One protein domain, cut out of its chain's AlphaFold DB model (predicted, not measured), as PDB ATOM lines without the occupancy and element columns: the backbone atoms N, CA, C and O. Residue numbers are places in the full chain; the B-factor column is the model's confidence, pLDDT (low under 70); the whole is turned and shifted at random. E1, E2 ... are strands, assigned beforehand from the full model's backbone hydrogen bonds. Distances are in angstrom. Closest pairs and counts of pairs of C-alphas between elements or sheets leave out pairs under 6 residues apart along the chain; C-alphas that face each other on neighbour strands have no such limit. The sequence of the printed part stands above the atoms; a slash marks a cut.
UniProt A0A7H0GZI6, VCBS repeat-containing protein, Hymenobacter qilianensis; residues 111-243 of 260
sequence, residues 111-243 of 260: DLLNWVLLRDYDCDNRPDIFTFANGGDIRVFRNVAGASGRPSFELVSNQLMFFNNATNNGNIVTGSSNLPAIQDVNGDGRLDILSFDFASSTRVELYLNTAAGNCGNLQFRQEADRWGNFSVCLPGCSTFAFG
ATOM      1  N   ASP A 111     128.463 137.375 202.545       96.06
ATOM      2  CA  ASP A 111     128.684 136.203 203.393       96.06
ATOM      3  C   ASP A 111     130.167 135.791 203.479       96.06
ATOM      4  O   ASP A 111     130.472 134.665 203.875       96.06
ATOM      5  N   LEU A 112     131.097 136.686 203.123       97.44
ATOM      6  CA  LEU A 112     132.539 136.462 203.278       97.44
ATOM      7  C   LEU A 112     132.926 136.404 204.763       97.44
ATOM      8  O   LEU A 112     132.508 137.238 205.568       97.44
ATOM      9  N   LEU A 113     133.754 135.426 205.132       94.62
ATOM     10  CA  LEU A 113     134.138 135.148 206.518       94.62
ATOM     11  C   LEU A 113     135.610 134.748 206.593       94.62
ATOM     12  O   LEU A 113     136.133 134.174 205.650       94.62
ATOM     13  N   ASN A 114     136.240 134.960 207.753       95.75
ATOM     14  CA  ASN A 114     137.586 134.499 208.130       95.75
ATOM     15  C   ASN A 114     138.752 134.979 207.254       95.75
ATOM     16  O   ASN A 114     139.665 135.614 207.768       95.75
ATOM     17  N   TRP A 115     138.785 134.688 205.962       97.19
ATOM     18  CA  TRP A 115     139.818 135.218 205.089       97.19
ATOM     19  C   TRP A 115     139.339 135.362 203.654       97.19
ATOM     20  O   TRP A 115     138.550 134.546 203.188       97.19
ATOM     21  N   VAL A 116     139.849 136.387 202.969       98.44
ATOM     22  CA  VAL A 116     139.561 136.704 201.569       98.44
ATOM     23  C   VAL A 116     140.852 137.158 200.893       98.44
ATOM     24  O   VAL A 116     141.523 138.082 201.352       98.44
ATOM     25  N   LEU A 117     141.194 136.518 199.780       98.56
ATOM     26  CA  LEU A 117     142.328 136.859 198.930       98.56
ATOM     27  C   LEU A 117     141.842 137.014 197.495       98.56
ATOM     28  O   LEU A 117     141.116 136.148 197.012       98.56
ATOM     29  N   LEU A 118     142.276 138.073 196.808       98.81
ATOM     30  CA  LEU A 118     141.999 138.217 195.382       98.81
ATOM     31  C   LEU A 118     143.196 137.812 194.531       98.81
ATOM     32  O   LEU A 118     144.289 138.355 194.711       98.81
ATOM     33  N   ARG A 119     143.005 136.857 193.623       98.12
ATOM     34  CA  ARG A 119     144.039 136.345 192.716       98.12
ATOM     35  C   ARG A 119     143.424 136.026 191.366       98.12
ATOM     36  O   ARG A 119     142.380 135.402 191.324       98.12
ATOM     37  N   ASP A 120     144.085 136.443 190.299       97.44
ATOM     38  CA  ASP A 120     143.666 136.161 188.927       97.44
ATOM     39  C   ASP A 120     144.052 134.716 188.575       97.44
ATOM     40  O   ASP A 120     145.220 134.438 188.285       97.44
ATOM     41  N   TYR A 121     143.114 133.773 188.721       97.62
ATOM     42  CA  TYR A 121     143.399 132.360 188.444       97.62
ATOM     43  C   TYR A 121     143.211 132.009 186.969       97.62
ATOM     44  O   TYR A 121     143.687 130.950 186.542       97.62
ATOM     45  N   ASP A 122     142.504 132.847 186.205       96.75
ATOM     46  CA  ASP A 122     142.141 132.602 184.810       96.75
ATOM     47  C   ASP A 122     142.856 133.482 183.777       96.75
ATOM     48  O   ASP A 122     142.667 133.291 182.573       96.75
ATOM     49  N   CYS A 123     143.778 134.323 184.246       95.81
ATOM     50  CA  CYS A 123     144.594 135.252 183.472       95.81
ATOM     51  C   CYS A 123     143.789 136.283 182.675       95.81
ATOM     52  O   CYS A 123     144.250 136.733 181.615       95.81
ATOM     53  N   ASP A 124     142.595 136.657 183.125       95.88
ATOM     54  CA  ASP A 124     141.790 137.669 182.443       95.88
ATOM     55  C   ASP A 124     142.099 139.113 182.905       95.88
ATOM     56  O   ASP A 124     141.538 140.077 182.372       95.88
ATOM     57  N   ASN A 125     143.075 139.274 183.810       95.12
ATOM     58  CA  ASN A 125     143.446 140.504 184.517       95.12
ATOM     59  C   ASN A 125     142.364 141.035 185.474       95.12
ATOM     60  O   ASN A 125     142.398 142.214 185.845       95.12
ATOM     61  N   ARG A 126     141.423 140.195 185.914       97.38
ATOM     62  CA  ARG A 126     140.421 140.506 186.938       97.38
ATOM     63  C   ARG A 126     140.604 139.548 188.113       97.38
ATOM     64  O   ARG A 126     140.074 138.449 188.109       97.38
ATOM     65  N   PRO A 127     141.304 139.970 189.180       98.38
ATOM     66  CA  PRO A 127     141.519 139.115 190.338       98.38
ATOM     67  C   PRO A 127     140.214 138.536 190.906       98.38
ATOM     68  O   PRO A 127     139.275 139.280 191.211       98.38
ATOM     69  N   ASP A 128     140.193 137.216 191.066       98.75
ATOM     70  CA  ASP A 128     139.081 136.395 191.542       98.75
ATOM     71  C   ASP A 128     139.121 136.222 193.057       98.75
ATOM     72  O   ASP A 128     140.187 136.290 193.666       98.75
ATOM     73  N   ILE A 129     137.982 135.948 193.691       98.81
ATOM     74  CA  ILE A 129     137.933 135.731 195.141       98.81
ATOM     75  C   ILE A 129     138.267 134.280 195.466       98.81
ATOM     76  O   ILE A 129     137.541 133.371 195.076       98.81
ATOM     77  N   PHE A 130     139.273 134.093 196.312       98.69
ATOM     78  CA  PHE A 130     139.458 132.903 197.133       98.69
ATOM     79  C   PHE A 130     139.102 133.263 198.574       98.69
ATOM     80  O   PHE A 130     139.592 134.257 199.111       98.69
ATOM     81  N   THR A 131     138.245 132.471 199.210       98.19
ATOM     82  CA  THR A 131     137.770 132.746 200.572       98.19
ATOM     83  C   THR A 131     137.536 131.460 201.351       98.19
ATOM     84  O   THR A 131     137.313 130.395 200.773       98.19
ATOM     85  N   PHE A 132     137.526 131.570 202.676       96.69
ATOM     86  CA  PHE A 132     137.051 130.504 203.556       96.69
ATOM     87  C   PHE A 132     135.603 130.111 203.228       96.69
ATOM     88  O   PHE A 132     134.752 130.971 202.978       96.69
ATOM     89  N   ALA A 133     135.310 128.817 203.340       94.31
ATOM     90  CA  ALA A 133     133.972 128.250 203.409       94.31
ATOM     91  C   ALA A 133     133.781 127.448 204.710       94.31
ATOM     92  O   ALA A 133     134.734 126.963 205.328       94.31
ATOM     93  N   ASN A 134     132.521 127.293 205.133       89.44
ATOM     94  CA  ASN A 134     132.174 126.472 206.296       89.44
ATOM     95  C   ASN A 134     132.776 125.066 206.173       89.44
ATOM     96  O   ASN A 134     132.679 124.448 205.122       89.44
ATOM     97  N   GLY A 135     133.359 124.560 207.262       88.38
ATOM     98  CA  GLY A 135     134.118 123.302 207.251       88.38
ATOM     99  C   GLY A 135     135.629 123.485 207.082       88.38
ATOM    100  O   GLY A 135     136.364 122.518 207.242       88.38
ATOM    101  N   GLY A 136     136.103 124.717 206.851       91.06
ATOM    102  CA  GLY A 136     137.525 125.002 206.632       91.06
ATOM    103  C   GLY A 136     137.949 124.915 205.170       91.06
ATOM    104  O   GLY A 136     139.142 124.991 204.897       91.06
ATOM    105  N   ASP A 137     136.987 124.763 204.262       94.38
ATOM    106  CA  ASP A 137     137.202 124.647 202.825       94.38
ATOM    107  C   ASP A 137     137.572 125.979 202.168       94.38
ATOM    108  O   ASP A 137     137.420 127.060 202.744       94.38
ATOM    109  N   ILE A 138     138.002 125.888 200.909       97.31
ATOM    110  CA  ILE A 138     138.204 127.036 200.026       97.31
ATOM    111  C   ILE A 138     137.026 127.156 199.056       97.31
ATOM    112  O   ILE A 138     136.766 126.251 198.258       97.31
ATOM    113  N   ARG A 139     136.361 128.311 199.091       97.69
ATOM    114  CA  ARG A 139     135.357 128.758 198.120       97.69
ATOM    115  C   ARG A 139     135.999 129.731 197.136       97.69
ATOM    116  O   ARG A 139     136.814 130.565 197.533       97.69
ATOM    117  N   VAL A 140     135.613 129.635 195.867       98.62
ATOM    118  CA  VAL A 140     136.158 130.456 194.778       98.62
ATOM    119  C   VAL A 140     135.034 131.134 194.010       98.62
ATOM    120  O   VAL A 140     134.066 130.474 193.622       98.62
ATOM    121  N   PHE A 141     135.183 132.431 193.754       98.81
ATOM    122  CA  PHE A 141     134.324 133.181 192.845       98.81
ATOM    123  C   PHE A 141     135.144 133.828 191.743       98.81
ATOM    124  O   PHE A 141     136.127 134.499 192.038       98.81
ATOM    125  N   ARG A 142     134.673 133.702 190.508       98.69
ATOM    126  CA  ARG A 142     135.251 134.359 189.346       98.69
ATOM    127  C   ARG A 142     134.809 135.813 189.267       98.69
ATOM    128  O   ARG A 142     133.617 136.084 189.419       98.69
ATOM    129  N   ASN A 143     135.731 136.727 189.002       98.56
ATOM    130  CA  ASN A 143     135.437 138.138 188.786       98.56
ATOM    131  C   ASN A 143     135.085 138.410 187.318       98.56
ATOM    132  O   ASN A 143     135.949 138.565 186.464       98.56
ATOM    133  N   VAL A 144     133.796 138.519 187.014       97.62
ATOM    134  CA  VAL A 144     133.309 138.860 185.676       97.62
ATOM    135  C   VAL A 144     133.043 140.360 185.540       97.62
ATOM    136  O   VAL A 144     132.724 141.062 186.503       97.62
ATOM    137  N   ALA A 145     133.138 140.874 184.312       96.00
ATOM    138  CA  ALA A 145     132.835 142.271 184.017       96.00
ATOM    139  C   ALA A 145     131.338 142.570 184.215       96.00
ATOM    140  O   ALA A 145     130.494 142.203 183.395       96.00
ATOM    141  N   GLY A 146     131.015 143.268 185.302       94.94
ATOM    142  CA  GLY A 146     129.677 143.763 185.589       94.94
ATOM    143  C   GLY A 146     129.332 145.045 184.827       94.94
ATOM    144  O   GLY A 146     129.967 145.441 183.845       94.94
ATOM    145  N   ALA A 147     128.302 145.745 185.307       93.12
ATOM    146  CA  ALA A 147     127.885 147.020 184.732       93.12
ATOM    147  C   ALA A 147     129.033 148.047 184.760       93.12
ATOM    148  O   ALA A 147     129.641 148.291 185.801       93.12
ATOM    149  N   SER A 148     129.305 148.677 183.613       91.75
ATOM    150  CA  SER A 148     130.434 149.609 183.424       91.75
ATOM    151  C   SER A 148     131.817 149.004 183.723       91.75
ATOM    152  O   SER A 148     132.741 149.737 184.049       91.75
ATOM    153  N   GLY A 149     131.961 147.675 183.641       93.19
ATOM    154  CA  GLY A 149     133.229 146.978 183.876       93.19
ATOM    155  C   GLY A 149     133.591 146.769 185.349       93.19
ATOM    156  O   GLY A 149     134.655 146.213 185.622       93.19
ATOM    157  N   ARG A 150     132.712 147.164 186.284       95.00
ATOM    158  CA  ARG A 150     132.900 146.951 187.728       95.00
ATOM    159  C   ARG A 150     132.981 145.460 188.077       95.00
ATOM    160  O   ARG A 150     132.340 144.663 187.386       95.00
ATOM    161  N   PRO A 151     133.669 145.090 189.171       98.19
ATOM    162  CA  PRO A 151     133.689 143.714 189.642       98.19
ATOM    163  C   PRO A 151     132.289 143.167 189.921       98.19
ATOM    164  O   PRO A 151     131.450 143.841 190.534       98.19
ATOM    165  N   SER A 152     132.064 141.936 189.476       98.00
ATOM    166  CA  SER A 152     130.884 141.124 189.756       98.00
ATOM    167  C   SER A 152     131.348 139.684 189.933       98.00
ATOM    168  O   SER A 152     132.110 139.188 189.114       98.00
ATOM    169  N   PHE A 153     130.909 139.002 190.987       98.62
ATOM    170  CA  PHE A 153     131.477 137.704 191.354       98.62
ATOM    171  C   PHE A 153     130.500 136.555 191.110       98.62
ATOM    172  O   PHE A 153     129.398 136.531 191.660       98.62
ATOM    173  N   GLU A 154     130.925 135.578 190.311       98.38
ATOM    174  CA  GLU A 154     130.182 134.352 190.019       98.38
ATOM    175  C   GLU A 154     130.806 133.170 190.758       98.38
ATOM    176  O   GLU A 154     132.013 132.957 190.704       98.38
ATOM    177  N   LEU A 155     129.999 132.380 191.467       98.12
ATOM    178  CA  LEU A 155     130.504 131.225 192.209       98.12
ATOM    179  C   LEU A 155     131.065 130.161 191.251       98.12
ATOM    180  O   LEU A 155     130.333 129.631 190.419       98.12
ATOM    181  N   VAL A 156     132.333 129.795 191.441       98.00
ATOM    182  CA  VAL A 156     133.018 128.730 190.687       98.00
ATOM    183  C   VAL A 156     132.960 127.413 191.448       98.00
ATOM    184  O   VAL A 156     132.594 126.378 190.896       98.00
ATOM    185  N   SER A 157     133.308 127.443 192.735       96.94
ATOM    186  CA  SER A 157     133.264 126.268 193.604       96.94
ATOM    187  C   SER A 157     133.030 126.671 195.054       96.94
ATOM    188  O   SER A 157     133.550 127.684 195.513       96.94
ATOM    189  N   ASN A 158     132.279 125.853 195.794       96.00
ATOM    190  CA  ASN A 158     132.165 125.981 197.251       96.00
ATOM    191  C   ASN A 158     133.255 125.212 198.013       96.00
ATOM    192  O   ASN A 158     133.378 125.407 199.217       96.00
ATOM    193  N   GLN A 159     133.993 124.329 197.340       96.31
ATOM    194  CA  GLN A 159     134.994 123.461 197.953       96.31
ATOM    195  C   GLN A 159     136.023 123.047 196.898       96.31
ATOM    196  O   GLN A 159     135.690 122.385 195.910       96.31
ATOM    197  N   LEU A 160     137.280 123.444 197.086       97.06
ATOM    198  CA  LEU A 160     138.380 122.923 196.279       97.06
ATOM    199  C   LEU A 160     138.789 121.529 196.754       97.06
ATOM    200  O   LEU A 160     138.850 121.255 197.950       97.06
ATOM    201  N   MET A 161     139.094 120.667 195.787       96.75
ATOM    202  CA  MET A 161     139.486 119.279 196.003       96.75
ATOM    203  C   MET A 161     140.876 119.032 195.423       96.75
ATOM    204  O   MET A 161     141.239 119.620 194.401       96.75
ATOM    205  N   PHE A 162     141.613 118.108 196.030       97.06
ATOM    206  CA  PHE A 162     142.817 117.525 195.458       97.06
ATOM    207  C   PHE A 162     142.605 116.043 195.135       97.06
ATOM    208  O   PHE A 162     141.849 115.336 195.807       97.06
ATOM    209  N   PHE A 163     143.321 115.558 194.123       96.81
ATOM    210  CA  PHE A 163     143.250 114.177 193.658       96.81
ATOM    211  C   PHE A 163     144.659 113.609 193.476       96.81
ATOM    212  O   PHE A 163     145.321 113.872 192.475       96.81
ATOM    213  N   ASN A 164     145.127 112.802 194.431       94.31
ATOM    214  CA  ASN A 164     146.426 112.129 194.311       94.31
ATOM    215  C   ASN A 164     146.312 110.864 193.455       94.31
ATOM    216  O   ASN A 164     147.202 110.561 192.662       94.31
ATOM    217  N   ASN A 165     145.220 110.113 193.622       92.06
ATOM    218  CA  ASN A 165     144.853 108.969 192.789       92.06
ATOM    219  C   ASN A 165     143.346 108.647 192.937       92.06
ATOM    220  O   ASN A 165     142.591 109.404 193.547       92.06
ATOM    221  N   ALA A 166     142.906 107.512 192.383       91.50
ATOM    222  CA  ALA A 166     141.498 107.104 192.365       91.50
ATOM    223  C   ALA A 166     140.858 106.917 193.757       91.50
ATOM    224  O   ALA A 166     139.639 107.015 193.873       91.50
ATOM    225  N   THR A 167     141.647 106.646 194.801       92.81
ATOM    226  CA  THR A 167     141.148 106.376 196.163       92.81
ATOM    227  C   THR A 167     141.717 107.317 197.227       92.81
ATOM    228  O   THR A 167     141.179 107.368 198.327       92.81
ATOM    229  N   ASN A 168     142.777 108.065 196.913       92.19
ATOM    230  CA  ASN A 168     143.377 109.085 197.767       92.19
ATOM    231  C   ASN A 168     143.086 110.477 197.188       92.19
ATOM    232  O   ASN A 168     143.810 110.976 196.320       92.19
ATOM    233  N   ASN A 169     141.988 111.065 197.641       95.19
ATOM    234  CA  ASN A 169     141.530 112.404 197.298       95.19
ATOM    235  C   ASN A 169     140.796 113.011 198.501       95.19
ATOM    236  O   ASN A 169     140.394 112.290 199.417       95.19
ATOM    237  N   GLY A 170     140.658 114.331 198.510       94.88
ATOM    238  CA  GLY A 170     140.062 115.055 199.625       94.88
ATOM    239  C   GLY A 170     139.857 116.528 199.310       94.88
ATOM    240  O   GLY A 170     140.254 117.016 198.253       94.88
ATOM    241  N   ASN A 171     139.209 117.227 200.229       95.19
ATOM    242  CA  ASN A 171     139.091 118.675 200.191       95.19
ATOM    243  C   ASN A 171     140.402 119.344 200.619       95.19
ATOM    244  O   ASN A 171     141.169 118.801 201.412       95.19
ATOM    245  N   ILE A 172     140.657 120.535 200.084       95.75
ATOM    246  CA  ILE A 172     141.757 121.392 200.529       95.75
ATOM    247  C   ILE A 172     141.239 122.230 201.696       95.75
ATOM    248  O   ILE A 172     140.452 123.158 201.498       95.75
ATOM    249  N   VAL A 173     141.673 121.885 202.908       93.56
ATOM    250  CA  VAL A 173     141.188 122.498 204.150       93.56
ATOM    251  C   VAL A 173     142.252 123.424 204.721       93.56
ATOM    252  O   VAL A 173     143.321 122.976 205.119       93.56
ATOM    253  N   THR A 174     141.948 124.716 204.805       90.69
ATOM    254  CA  THR A 174     142.850 125.733 205.373       90.69
ATOM    255  C   THR A 174     142.495 126.097 206.812       90.69
ATOM    256  O   THR A 174     143.336 126.566 207.583       90.69
ATOM    257  N   GLY A 175     141.241 125.849 207.198       87.56
ATOM    258  CA  GLY A 175     140.692 126.293 208.474       87.56
ATOM    259  C   GLY A 175     140.367 127.791 208.489       87.56
ATOM    260  O   GLY A 175     140.494 128.510 207.500       87.56
ATOM    261  N   SER A 176     139.881 128.273 209.632       88.75
ATOM    262  CA  SER A 176     139.457 129.670 209.791       88.75
ATOM    263  C   SER A 176     140.586 130.607 210.228       88.75
ATOM    264  O   SER A 176     140.468 131.823 210.052       88.75
ATOM    265  N   SER A 177     141.640 130.071 210.848       85.56
ATOM    266  CA  SER A 177     142.717 130.836 211.494       85.56
ATOM    267  C   SER A 177     143.879 131.142 210.554       85.56
ATOM    268  O   SER A 177     144.438 132.235 210.611       85.56
ATOM    269  N   ASN A 178     144.238 130.179 209.702       83.81
ATOM    270  CA  ASN A 178     145.411 130.262 208.842       83.81
ATOM    271  C   ASN A 178     145.045 130.905 207.507       83.81
ATOM    272  O   ASN A 178     144.072 130.520 206.863       83.81
ATOM    273  N   LEU A 179     145.847 131.882 207.086       93.00
ATOM    274  CA  LEU A 179     145.742 132.468 205.757       93.00
ATOM    275  C   LEU A 179     146.559 131.604 204.782       93.00
ATOM    276  O   LEU A 179     147.775 131.511 204.970       93.00
ATOM    277  N   PRO A 180     145.945 130.974 203.765       95.94
ATOM    278  CA  PRO A 180     146.708 130.237 202.765       95.94
ATOM    279  C   PRO A 180     147.548 131.187 201.902       95.94
ATOM    280  O   PRO A 180     147.199 132.353 201.705       95.94
ATOM    281  N   ALA A 181     148.634 130.673 201.331       96.62
ATOM    282  CA  ALA A 181     149.303 131.314 200.208       96.62
ATOM    283  C   ALA A 181     148.723 130.761 198.904       96.62
ATOM    284  O   ALA A 181     148.611 129.549 198.738       96.62
ATOM    285  N   ILE A 182     148.355 131.660 197.991       97.75
ATOM    286  CA  ILE A 182     147.821 131.320 196.670       97.75
ATOM    287  C   ILE A 182     148.677 132.044 195.639       97.75
ATOM    288  O   ILE A 182     148.604 133.276 195.522       97.75
ATOM    289  N   GLN A 183     149.551 131.286 194.983       96.38
ATOM    290  CA  GLN A 183     150.578 131.777 194.069       96.38
ATOM    291  C   GLN A 183     151.115 130.615 193.230       96.38
ATOM    292  O   GLN A 183     151.175 129.495 193.717       96.38
ATOM    293  N   ASP A 184     151.534 130.891 192.000       96.19
ATOM    294  CA  ASP A 184     152.329 129.961 191.194       96.19
ATOM    295  C   ASP A 184     153.711 129.753 191.842       96.19
ATOM    296  O   ASP A 184     154.533 130.678 191.869       96.19
ATOM    297  N   VAL A 185     153.954 128.573 192.424       96.12
ATOM    298  CA  VAL A 185     155.211 128.289 193.139       96.12
ATOM    299  C   VAL A 185     156.230 127.525 192.311       96.12
ATOM    300  O   VAL A 185     157.395 127.441 192.709       96.12
ATOM    301  N   ASN A 186     155.820 126.963 191.176       95.00
ATOM    302  CA  ASN A 186     156.686 126.171 190.307       95.00
ATOM    303  C   ASN A 186     156.997 126.869 188.963       95.00
ATOM    304  O   ASN A 186     157.842 126.382 188.209       95.00
ATOM    305  N   GLY A 187     156.383 128.025 188.698       94.25
ATOM    306  CA  GLY A 187     156.589 128.854 187.514       94.25
ATOM    307  C   GLY A 187     155.827 128.382 186.275       94.25
ATOM    308  O   GLY A 187     156.256 128.689 185.159       94.25
ATOM    309  N   ASP A 188     154.760 127.598 186.434       94.44
ATOM    310  CA  ASP A 188     154.006 127.005 185.325       94.44
ATOM    311  C   ASP A 188     152.802 127.840 184.841       94.44
ATOM    312  O   ASP A 188     152.105 127.431 183.900       94.44
ATOM    313  N   GLY A 189     152.592 129.010 185.451       93.19
ATOM    314  CA  GLY A 189     151.520 129.958 185.160       93.19
ATOM    315  C   GLY A 189     150.219 129.708 185.923       93.19
ATOM    316  O   GLY A 189     149.319 130.546 185.848       93.19
ATOM    317  N   ARG A 190     150.095 128.601 186.668       96.31
ATOM    318  CA  ARG A 190     148.884 128.252 187.419       96.31
ATOM    319  C   ARG A 190     149.072 128.542 188.899       96.31
ATOM    320  O   ARG A 190     150.112 128.274 189.483       96.31
ATOM    321  N   LEU A 191     148.034 129.077 189.537       97.56
ATOM    322  CA  LEU A 191     148.077 129.323 190.974       97.56
ATOM    323  C   LEU A 191     148.027 128.008 191.755       97.56
ATOM    324  O   LEU A 191     147.060 127.252 191.629       97.56
ATOM    325  N   ASP A 192     149.030 127.799 192.601       98.06
ATOM    326  CA  ASP A 192     149.112 126.718 193.576       98.06
ATOM    327  C   ASP A 192     148.618 127.188 194.949       98.06
ATOM    328  O   ASP A 192     148.406 128.383 195.184       98.06
ATOM    329  N   ILE A 193     148.434 126.245 195.877       98.06
ATOM    330  CA  ILE A 193     147.965 126.533 197.236       98.06
ATOM    331  C   ILE A 193     148.951 125.968 198.252       98.06
ATOM    332  O   ILE A 193     149.249 124.775 198.246       98.06
ATOM    333  N   LEU A 194     149.399 126.819 199.176       97.00
ATOM    334  CA  LEU A 194     150.059 126.398 200.405       97.00
ATOM    335  C   LEU A 194     149.184 126.747 201.595       97.00
ATOM    336  O   LEU A 194     148.710 127.875 201.723       97.00
ATOM    337  N   SER A 195     149.005 125.792 202.493       94.88
ATOM    338  CA  SER A 195     148.253 126.000 203.725       94.88
ATOM    339  C   SER A 195     148.902 125.256 204.871       94.88
ATOM    340  O   SER A 195     149.569 124.252 204.660       94.88
ATOM    341  N   PHE A 196     148.683 125.725 206.095       91.88
ATOM    342  CA  PHE A 196     148.937 124.882 207.252       91.88
ATOM    343  C   PHE A 196     147.933 123.730 207.305       91.88
ATOM    344  O   PHE A 196     146.770 123.916 206.936       91.88
ATOM    345  N   ASP A 197     148.383 122.572 207.789       89.50
ATOM    346  CA  ASP A 197     147.528 121.412 208.001       89.50
ATOM    347  C   ASP A 197     146.384 121.772 208.955       89.50
ATOM    348  O   ASP A 197     146.594 122.327 210.037       89.50
ATOM    349  N   PHE A 198     145.157 121.439 208.566       84.81
ATOM    350  CA  PHE A 198     143.971 121.803 209.342       84.81
ATOM    351  C   PHE A 198     143.965 121.212 210.763       84.81
ATOM    352  O   PHE A 198     143.421 121.817 211.684       84.81
ATOM    353  N   ALA A 199     144.547 120.024 210.951       83.75
ATOM    354  CA  ALA A 199     144.419 119.269 212.194       83.75
ATOM    355  C   ALA A 199     145.254 119.850 213.343       83.75
ATOM    356  O   ALA A 199     144.791 119.902 214.482       83.75
ATOM    357  N   SER A 200     146.494 120.243 213.059       85.38
ATOM    358  CA  SER A 200     147.457 120.682 214.069       85.38
ATOM    359  C   SER A 200     148.024 122.071 213.807       85.38
ATOM    360  O   SER A 200     148.591 122.663 214.723       85.38
ATOM    361  N   SER A 201     147.874 122.599 212.587       87.88
ATOM    362  CA  SER A 201     148.497 123.850 212.143       87.88
ATOM    363  C   SER A 201     150.009 123.886 212.395       87.88
ATOM    364  O   SER A 201     150.578 124.924 212.727       87.88
ATOM    365  N   THR A 202     150.678 122.734 212.268       88.31
ATOM    366  CA  THR A 202     152.117 122.605 212.528       88.31
ATOM    367  C   THR A 202     152.945 122.419 211.271       88.31
ATOM    368  O   THR A 202     154.139 122.703 211.306       88.31
ATOM    369  N   ARG A 203     152.359 121.960 210.167       90.81
ATOM    370  CA  ARG A 203     153.043 121.651 208.906       90.81
ATOM    371  C   ARG A 203     152.395 122.420 207.776       90.81
ATOM    372  O   ARG A 203     151.203 122.683 207.828       90.81
ATOM    373  N   VAL A 204     153.177 122.750 206.756       93.62
ATOM    374  CA  VAL A 204     152.653 123.346 205.527       93.62
ATOM    375  C   VAL A 204     152.433 122.248 204.498       93.62
ATOM    376  O   VAL A 204     153.344 121.477 204.208       93.62
ATOM    377  N   GLU A 205     151.240 122.195 203.932       95.56
ATOM    378  CA  GLU A 205     150.863 121.342 202.815       95.56
ATOM    379  C   GLU A 205     150.948 122.157 201.517       95.56
ATOM    380  O   GLU A 205     150.538 123.318 201.484       95.56
ATOM    381  N   LEU A 206     151.494 121.557 200.456       97.56
ATOM    382  CA  LEU A 206     151.548 122.126 199.110       97.56
ATOM    383  C   LEU A 206     150.603 121.353 198.190       97.56
ATOM    384  O   LEU A 206     150.753 120.141 198.010       97.56
ATOM    385  N   TYR A 207     149.705 122.083 197.539       98.25
ATOM    386  CA  TYR A 207     148.822 121.594 196.493       98.25
ATOM    387  C   TYR A 207     149.173 122.278 195.176       98.25
ATOM    388  O   TYR A 207     148.946 123.478 195.021       98.25
ATOM    389  N   LEU A 208     149.714 121.509 194.231       97.94
ATOM    390  CA  LEU A 208     150.020 122.005 192.894       97.94
ATOM    391  C   LEU A 208     148.778 121.958 192.012       97.94
ATOM    392  O   LEU A 208     148.059 120.952 192.012       97.94
ATOM    393  N   ASN A 209     148.552 123.005 191.226       97.94
ATOM    394  CA  ASN A 209     147.523 123.018 190.203       97.94
ATOM    395  C   ASN A 209     148.021 122.285 188.950       97.94
ATOM    396  O   ASN A 209     148.842 122.768 188.176       97.94
ATOM    397  N   THR A 210     147.501 121.083 188.745       96.12
ATOM    398  CA  THR A 210     147.855 120.178 187.647       96.12
ATOM    399  C   THR A 210     146.901 120.273 186.458       96.12
ATOM    400  O   THR A 210     146.940 119.413 185.576       96.12
ATOM    401  N   ALA A 211     145.997 121.255 186.444       93.88
ATOM    402  CA  ALA A 211     145.045 121.396 185.357       93.88
ATOM    403  C   ALA A 211     145.745 121.657 184.012       93.88
ATOM    404  O   ALA A 211     146.801 122.285 183.943       93.88
ATOM    405  N   ALA A 212     145.134 121.191 182.922       89.00
ATOM    406  CA  ALA A 212     145.659 121.436 181.584       89.00
ATOM    407  C   ALA A 212     145.558 122.924 181.196       89.00
ATOM    408  O   ALA A 212     144.565 123.595 181.494       89.00
ATOM    409  N   GLY A 213     146.559 123.404 180.454       86.75
ATOM    410  CA  GLY A 213     146.667 124.797 180.016       86.75
ATOM    411  C   GLY A 213     147.497 125.664 180.964       86.75
ATOM    412  O   GLY A 213     148.043 125.188 181.958       86.75
ATOM    413  N   ASN A 214     147.614 126.947 180.627       82.56
ATOM    414  CA  ASN A 214     148.463 127.877 181.376       82.56
ATOM    415  C   ASN A 214     147.742 128.492 182.588       82.56
ATOM    416  O   ASN A 214     148.414 128.836 183.544       82.56
ATOM    417  N   CYS A 215     146.408 128.607 182.568       89.38
ATOM    418  CA  CYS A 215     145.576 129.110 183.672       89.38
ATOM    419  C   CYS A 215     144.079 128.856 183.404       89.38
ATOM    420  O   CYS A 215     143.715 128.285 182.372       89.38
ATOM    421  N   GLY A 216     143.211 129.231 184.348       87.50
ATOM    422  CA  GLY A 216     141.744 129.208 184.215       87.50
ATOM    423  C   GLY A 216     141.059 127.926 184.658       87.50
ATOM    424  O   GLY A 216     139.833 127.865 184.712       87.50
ATOM    425  N   ASN A 217     141.833 126.914 185.037       93.25
ATOM    426  CA  ASN A 217     141.319 125.659 185.557       93.25
ATOM    427  C   ASN A 217     141.896 125.391 186.948       93.25
ATOM    428  O   ASN A 217     143.066 125.664 187.209       93.25
ATOM    429  N   LEU A 218     141.071 124.823 187.825       96.38
ATOM    430  CA  LEU A 218     141.421 124.507 189.206       96.38
ATOM    431  C   LEU A 218     141.340 122.991 189.401       96.38
ATOM    432  O   LEU A 218     140.266 122.444 189.650       96.38
ATOM    433  N   GLN A 219     142.470 122.301 189.243       96.56
ATOM    434  CA  GLN A 219     142.586 120.869 189.524       96.56
ATOM    435  C   GLN A 219     143.875 120.619 190.283       96.56
ATOM    436  O   GLN A 219     144.954 120.825 189.740       96.56
ATOM    437  N   PHE A 220     143.766 120.153 191.521       98.00
ATOM    438  CA  PHE A 220     144.918 120.086 192.404       98.00
ATOM    439  C   PHE A 220     145.381 118.659 192.669       98.00
ATOM    440  O   PHE A 220     144.582 117.720 192.733       98.00
ATOM    441  N   ARG A 221     146.678 118.523 192.921       97.62
ATOM    442  CA  ARG A 221     147.301 117.345 193.524       97.62
ATOM    443  C   ARG A 221     148.104 117.791 194.739       97.62
ATOM    444  O   ARG A 221     148.811 118.792 194.664       97.62
ATOM    445  N   GLN A 222     148.034 117.045 195.838       97.31
ATOM    446  CA  GLN A 222     148.914 117.297 196.972       97.31
ATOM    447  C   GLN A 222     150.327 116.838 196.598       97.31
ATOM    448  O   GLN A 222     150.566 115.661 196.321       97.31
ATOM    449  N   GLU A 223     151.253 117.787 196.533       96.69
ATOM    450  CA  GLU A 223     152.659 117.521 196.236       96.69
ATOM    451  C   GLU A 223     153.429 117.163 197.502       96.69
ATOM    452  O   GLU A 223     154.246 116.245 197.494       96.69
ATOM    453  N   ALA A 224     153.144 117.859 198.602       94.44
ATOM    454  CA  ALA A 224     153.780 117.614 199.886       94.44
ATOM    455  C   ALA A 224     152.794 117.852 201.032       94.44
ATOM    456  O   ALA A 224     152.061 118.836 201.030       94.44
ATOM    457  N   ASP A 225     152.829 116.989 202.042       91.50
ATOM    458  CA  ASP A 225     152.160 117.168 203.341       91.50
ATOM    459  C   ASP A 225     153.058 117.895 204.370       91.50
ATOM    460  O   ASP A 225     152.641 118.223 205.483       91.50
ATOM    461  N   ARG A 226     154.327 118.129 204.004       92.31
ATOM    462  CA  ARG A 226     155.331 118.852 204.794       92.31
ATOM    463  C   ARG A 226     156.289 119.644 203.901       92.31
ATOM    464  O   ARG A 226     157.493 119.384 203.838       92.31
ATOM    465  N   TRP A 227     155.745 120.619 203.188       93.94
ATOM    466  CA  TRP A 227     156.507 121.530 202.348       93.94
ATOM    467  C   TRP A 227     157.516 122.356 203.164       93.94
ATOM    468  O   TRP A 227     157.257 122.753 204.299       93.94
ATOM    469  N   GLY A 228     158.711 122.564 202.606       91.56
ATOM    470  CA  GLY A 228     159.819 123.250 203.286       91.56
ATOM    471  C   GLY A 228     160.483 122.451 204.417       91.56
ATOM    472  O   GLY A 228     161.469 122.917 204.982       91.56
ATOM    473  N   ASN A 229     159.986 121.247 204.732       91.50
ATOM    474  CA  ASN A 229     160.539 120.336 205.736       91.50
ATOM    475  C   ASN A 229     160.758 120.983 207.119       91.50
ATOM    476  O   ASN A 229     161.790 120.780 207.760       91.50
ATOM    477  N   PHE A 230     159.780 121.762 207.580       90.69
ATOM    478  CA  PHE A 230     159.771 122.350 208.919       90.69
ATOM    479  C   PHE A 230     158.444 122.080 209.637       90.69
ATOM    480  O   PHE A 230     157.456 121.649 209.033       90.69
ATOM    481  N   SER A 231     158.408 122.301 210.950       90.19
ATOM    482  CA  SER A 231     157.159 122.315 211.714       90.19
ATOM    483  C   SER A 231     157.166 123.297 212.867       90.19
ATOM    484  O   SER A 231     158.205 123.506 213.486       90.19
ATOM    485  N   VAL A 232     155.996 123.851 213.176       88.81
ATOM    486  CA  VAL A 232     155.761 124.675 214.369       88.81
ATOM    487  C   VAL A 232     155.734 123.782 215.610       88.81
ATOM    488  O   VAL A 232     155.054 122.756 215.641       88.81
ATOM    489  N   CYS A 233     156.466 124.177 216.647       87.81
ATOM    490  CA  CYS A 233     156.569 123.451 217.904       87.81
ATOM    491  C   CYS A 233     155.619 124.006 218.962       87.81
ATOM    492  O   CYS A 233     155.910 124.993 219.633       87.81
ATOM    493  N   LEU A 234     154.497 123.317 219.163       84.38
ATOM    494  CA  LEU A 234     153.507 123.692 220.170       84.38
ATOM    495  C   LEU A 234     154.011 123.457 221.613       84.38
ATOM    496  O   LEU A 234     154.784 122.526 221.850       84.38
ATOM    497  N   PRO A 235     153.562 124.274 222.592       74.12
ATOM    498  CA  PRO A 235     152.597 125.374 222.451       74.12
ATOM    499  C   PRO A 235     153.211 126.716 221.996       74.12
ATOM    500  O   PRO A 235     152.514 127.723 221.970       74.12
ATOM    501  N   GLY A 236     154.508 126.780 221.675       67.81
ATOM    502  CA  GLY A 236     155.155 128.035 221.283       67.81
ATOM    503  C   GLY A 236     154.909 128.397 219.814       67.81
ATOM    504  O   GLY A 236     155.456 127.751 218.931       67.81
ATOM    505  N   CYS A 237     154.193 129.490 219.520       68.38
ATOM    506  CA  CYS A 237     153.962 129.932 218.129       68.38
ATOM    507  C   CYS A 237     155.208 130.589 217.457       68.38
ATOM    508  O   CYS A 237     155.086 131.225 216.414       68.38
ATOM    509  N   SER A 238     156.410 130.478 218.046       80.81
ATOM    510  CA  SER A 238     157.674 131.041 217.523       80.81
ATOM    511  C   SER A 238     158.836 130.043 217.475       80.81
ATOM    512  O   SER A 238     159.966 130.421 217.168       80.81
ATOM    513  N   THR A 239     158.583 128.777 217.809       86.56
ATOM    514  CA  THR A 239     159.602 127.723 217.799       86.56
ATOM    515  C   THR A 239     159.331 126.780 216.642       86.56
ATOM    516  O   THR A 239     158.190 126.375 216.429       86.56
ATOM    517  N   PHE A 240     160.380 126.418 215.910       89.06
ATOM    518  CA  PHE A 240     160.290 125.555 214.741       89.06
ATOM    519  C   PHE A 240     161.312 124.425 214.845       89.06
ATOM    520  O   PHE A 240     162.394 124.625 215.394       89.06
ATOM    521  N   ALA A 241     160.971 123.260 214.305       90.56
ATOM    522  CA  ALA A 241     161.889 122.145 214.094       90.56
ATOM    523  C   ALA A 241     162.085 121.926 212.593       90.56
ATOM    524  O   ALA A 241     161.116 122.014 211.832       90.56
ATOM    525  N   PHE A 242     163.312 121.624 212.170       91.62
ATOM    526  CA  PHE A 242     163.655 121.441 210.759       91.62
ATOM    527  C   PHE A 242     164.106 120.008 210.476       91.62
ATOM    528  O   PHE A 242     164.755 119.353 211.289       91.62
ATOM    529  N   GLY A 243     163.778 119.497 209.292       87.88
ATOM    530  CA  GLY A 243     164.182 118.157 208.893       87.88
ATOM    531  C   GLY A 243     163.628 117.069 209.809       87.88
ATOM    532  O   GLY A 243     162.419 116.967 210.036       87.88
TER     533      GLY A 243
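What this domain is: This is residues 111 to 243 of the 260 residues of the protein "VCBS repeat-containing protein" of Hymenobacter qilianensis (UniProt A0A7H0GZI6). Two twisted four-stranded sheets sit one after the other along an elongated body, meeting loosely where edge strand E1 comes near edge strand E7, while E5 of the hairpin E5 and E6 packs on E10, the other edge of the second sheet. The turn between E3 and E4 makes one end of the longest axis, and the small hairpin E11 and E12 makes the other. The printed part has 133 residues, with no named helix and twelve named strands, E1 to E12 in chain order, in sheets ordered E1 E2 E3 E4, E5 E6, E7 E8 E9 E10 and E11 E12, each antiparallel. The class is all strand, though under half of the residues, 57 of 133, are in named strands. The whole is compact, with a radius of gyration of the C-alphas of 15.6 A and spans of 51 by 31 by 27 A.

How they stand to each other: E1, residues 116 to 119, E2, residues 128 to 133, E3, residues 137 to 145, and E4, residues 151 to 157, form a strongly twisted sheet and a meander, each strand the antiparallel neighbour of the one before. From edge to edge its strands' lines turn by 81 degrees. N 117 and O 130 are 2.9 A apart, N 131 and O 139 2.9 A, and N 142 and O 154 2.8 A, each within hydrogen-bond range. E5, residues 161 to 163, and E6, residues 169 to 171, form a hairpin, with N 162 and O 170 at 2.8 A. E7, residues 181 to 183, E8, residues 192 to 196, E9, residues 204 to 209, and E10, residues 220 to 224, form a second meander, with N 181 and O 194 at 2.8 A, N 205 and O 195 at 2.7 A, and N 206 and O 224 at 2.8 A. The closest C-alphas of E5 and E10, those of Phe 162 and Phe 220, are 4.5 A apart. Those of E1 and E7, Arg 119 and Ile 182, are 7.4 A apart. E6 and E10 are near each other, whereas E4 and E10 are apart. E11, residues 230 to 232, and E12, residues 240 to 242, form a hairpin, with N 231 and O 241 at 2.9 A.

Where its parts are: E1 begins at C-alpha 116, (139.561, 136.704, 201.569). From first to last C-alpha, E3 measures 26.1 A, E4 17.9 A, E9 16.2 A and E2 15.3 A. E12 ends at C-alpha 242, (163.655, 121.441, 210.759).

The domain as a whole: The two C-alphas farthest apart, those of Ser 148 and Gly 243, are 52.7 A apart. The printed part has no cut, and no link between named strands is long. The mean pLDDT of the printed part is 93.5; residues 236 to 237 are under 70.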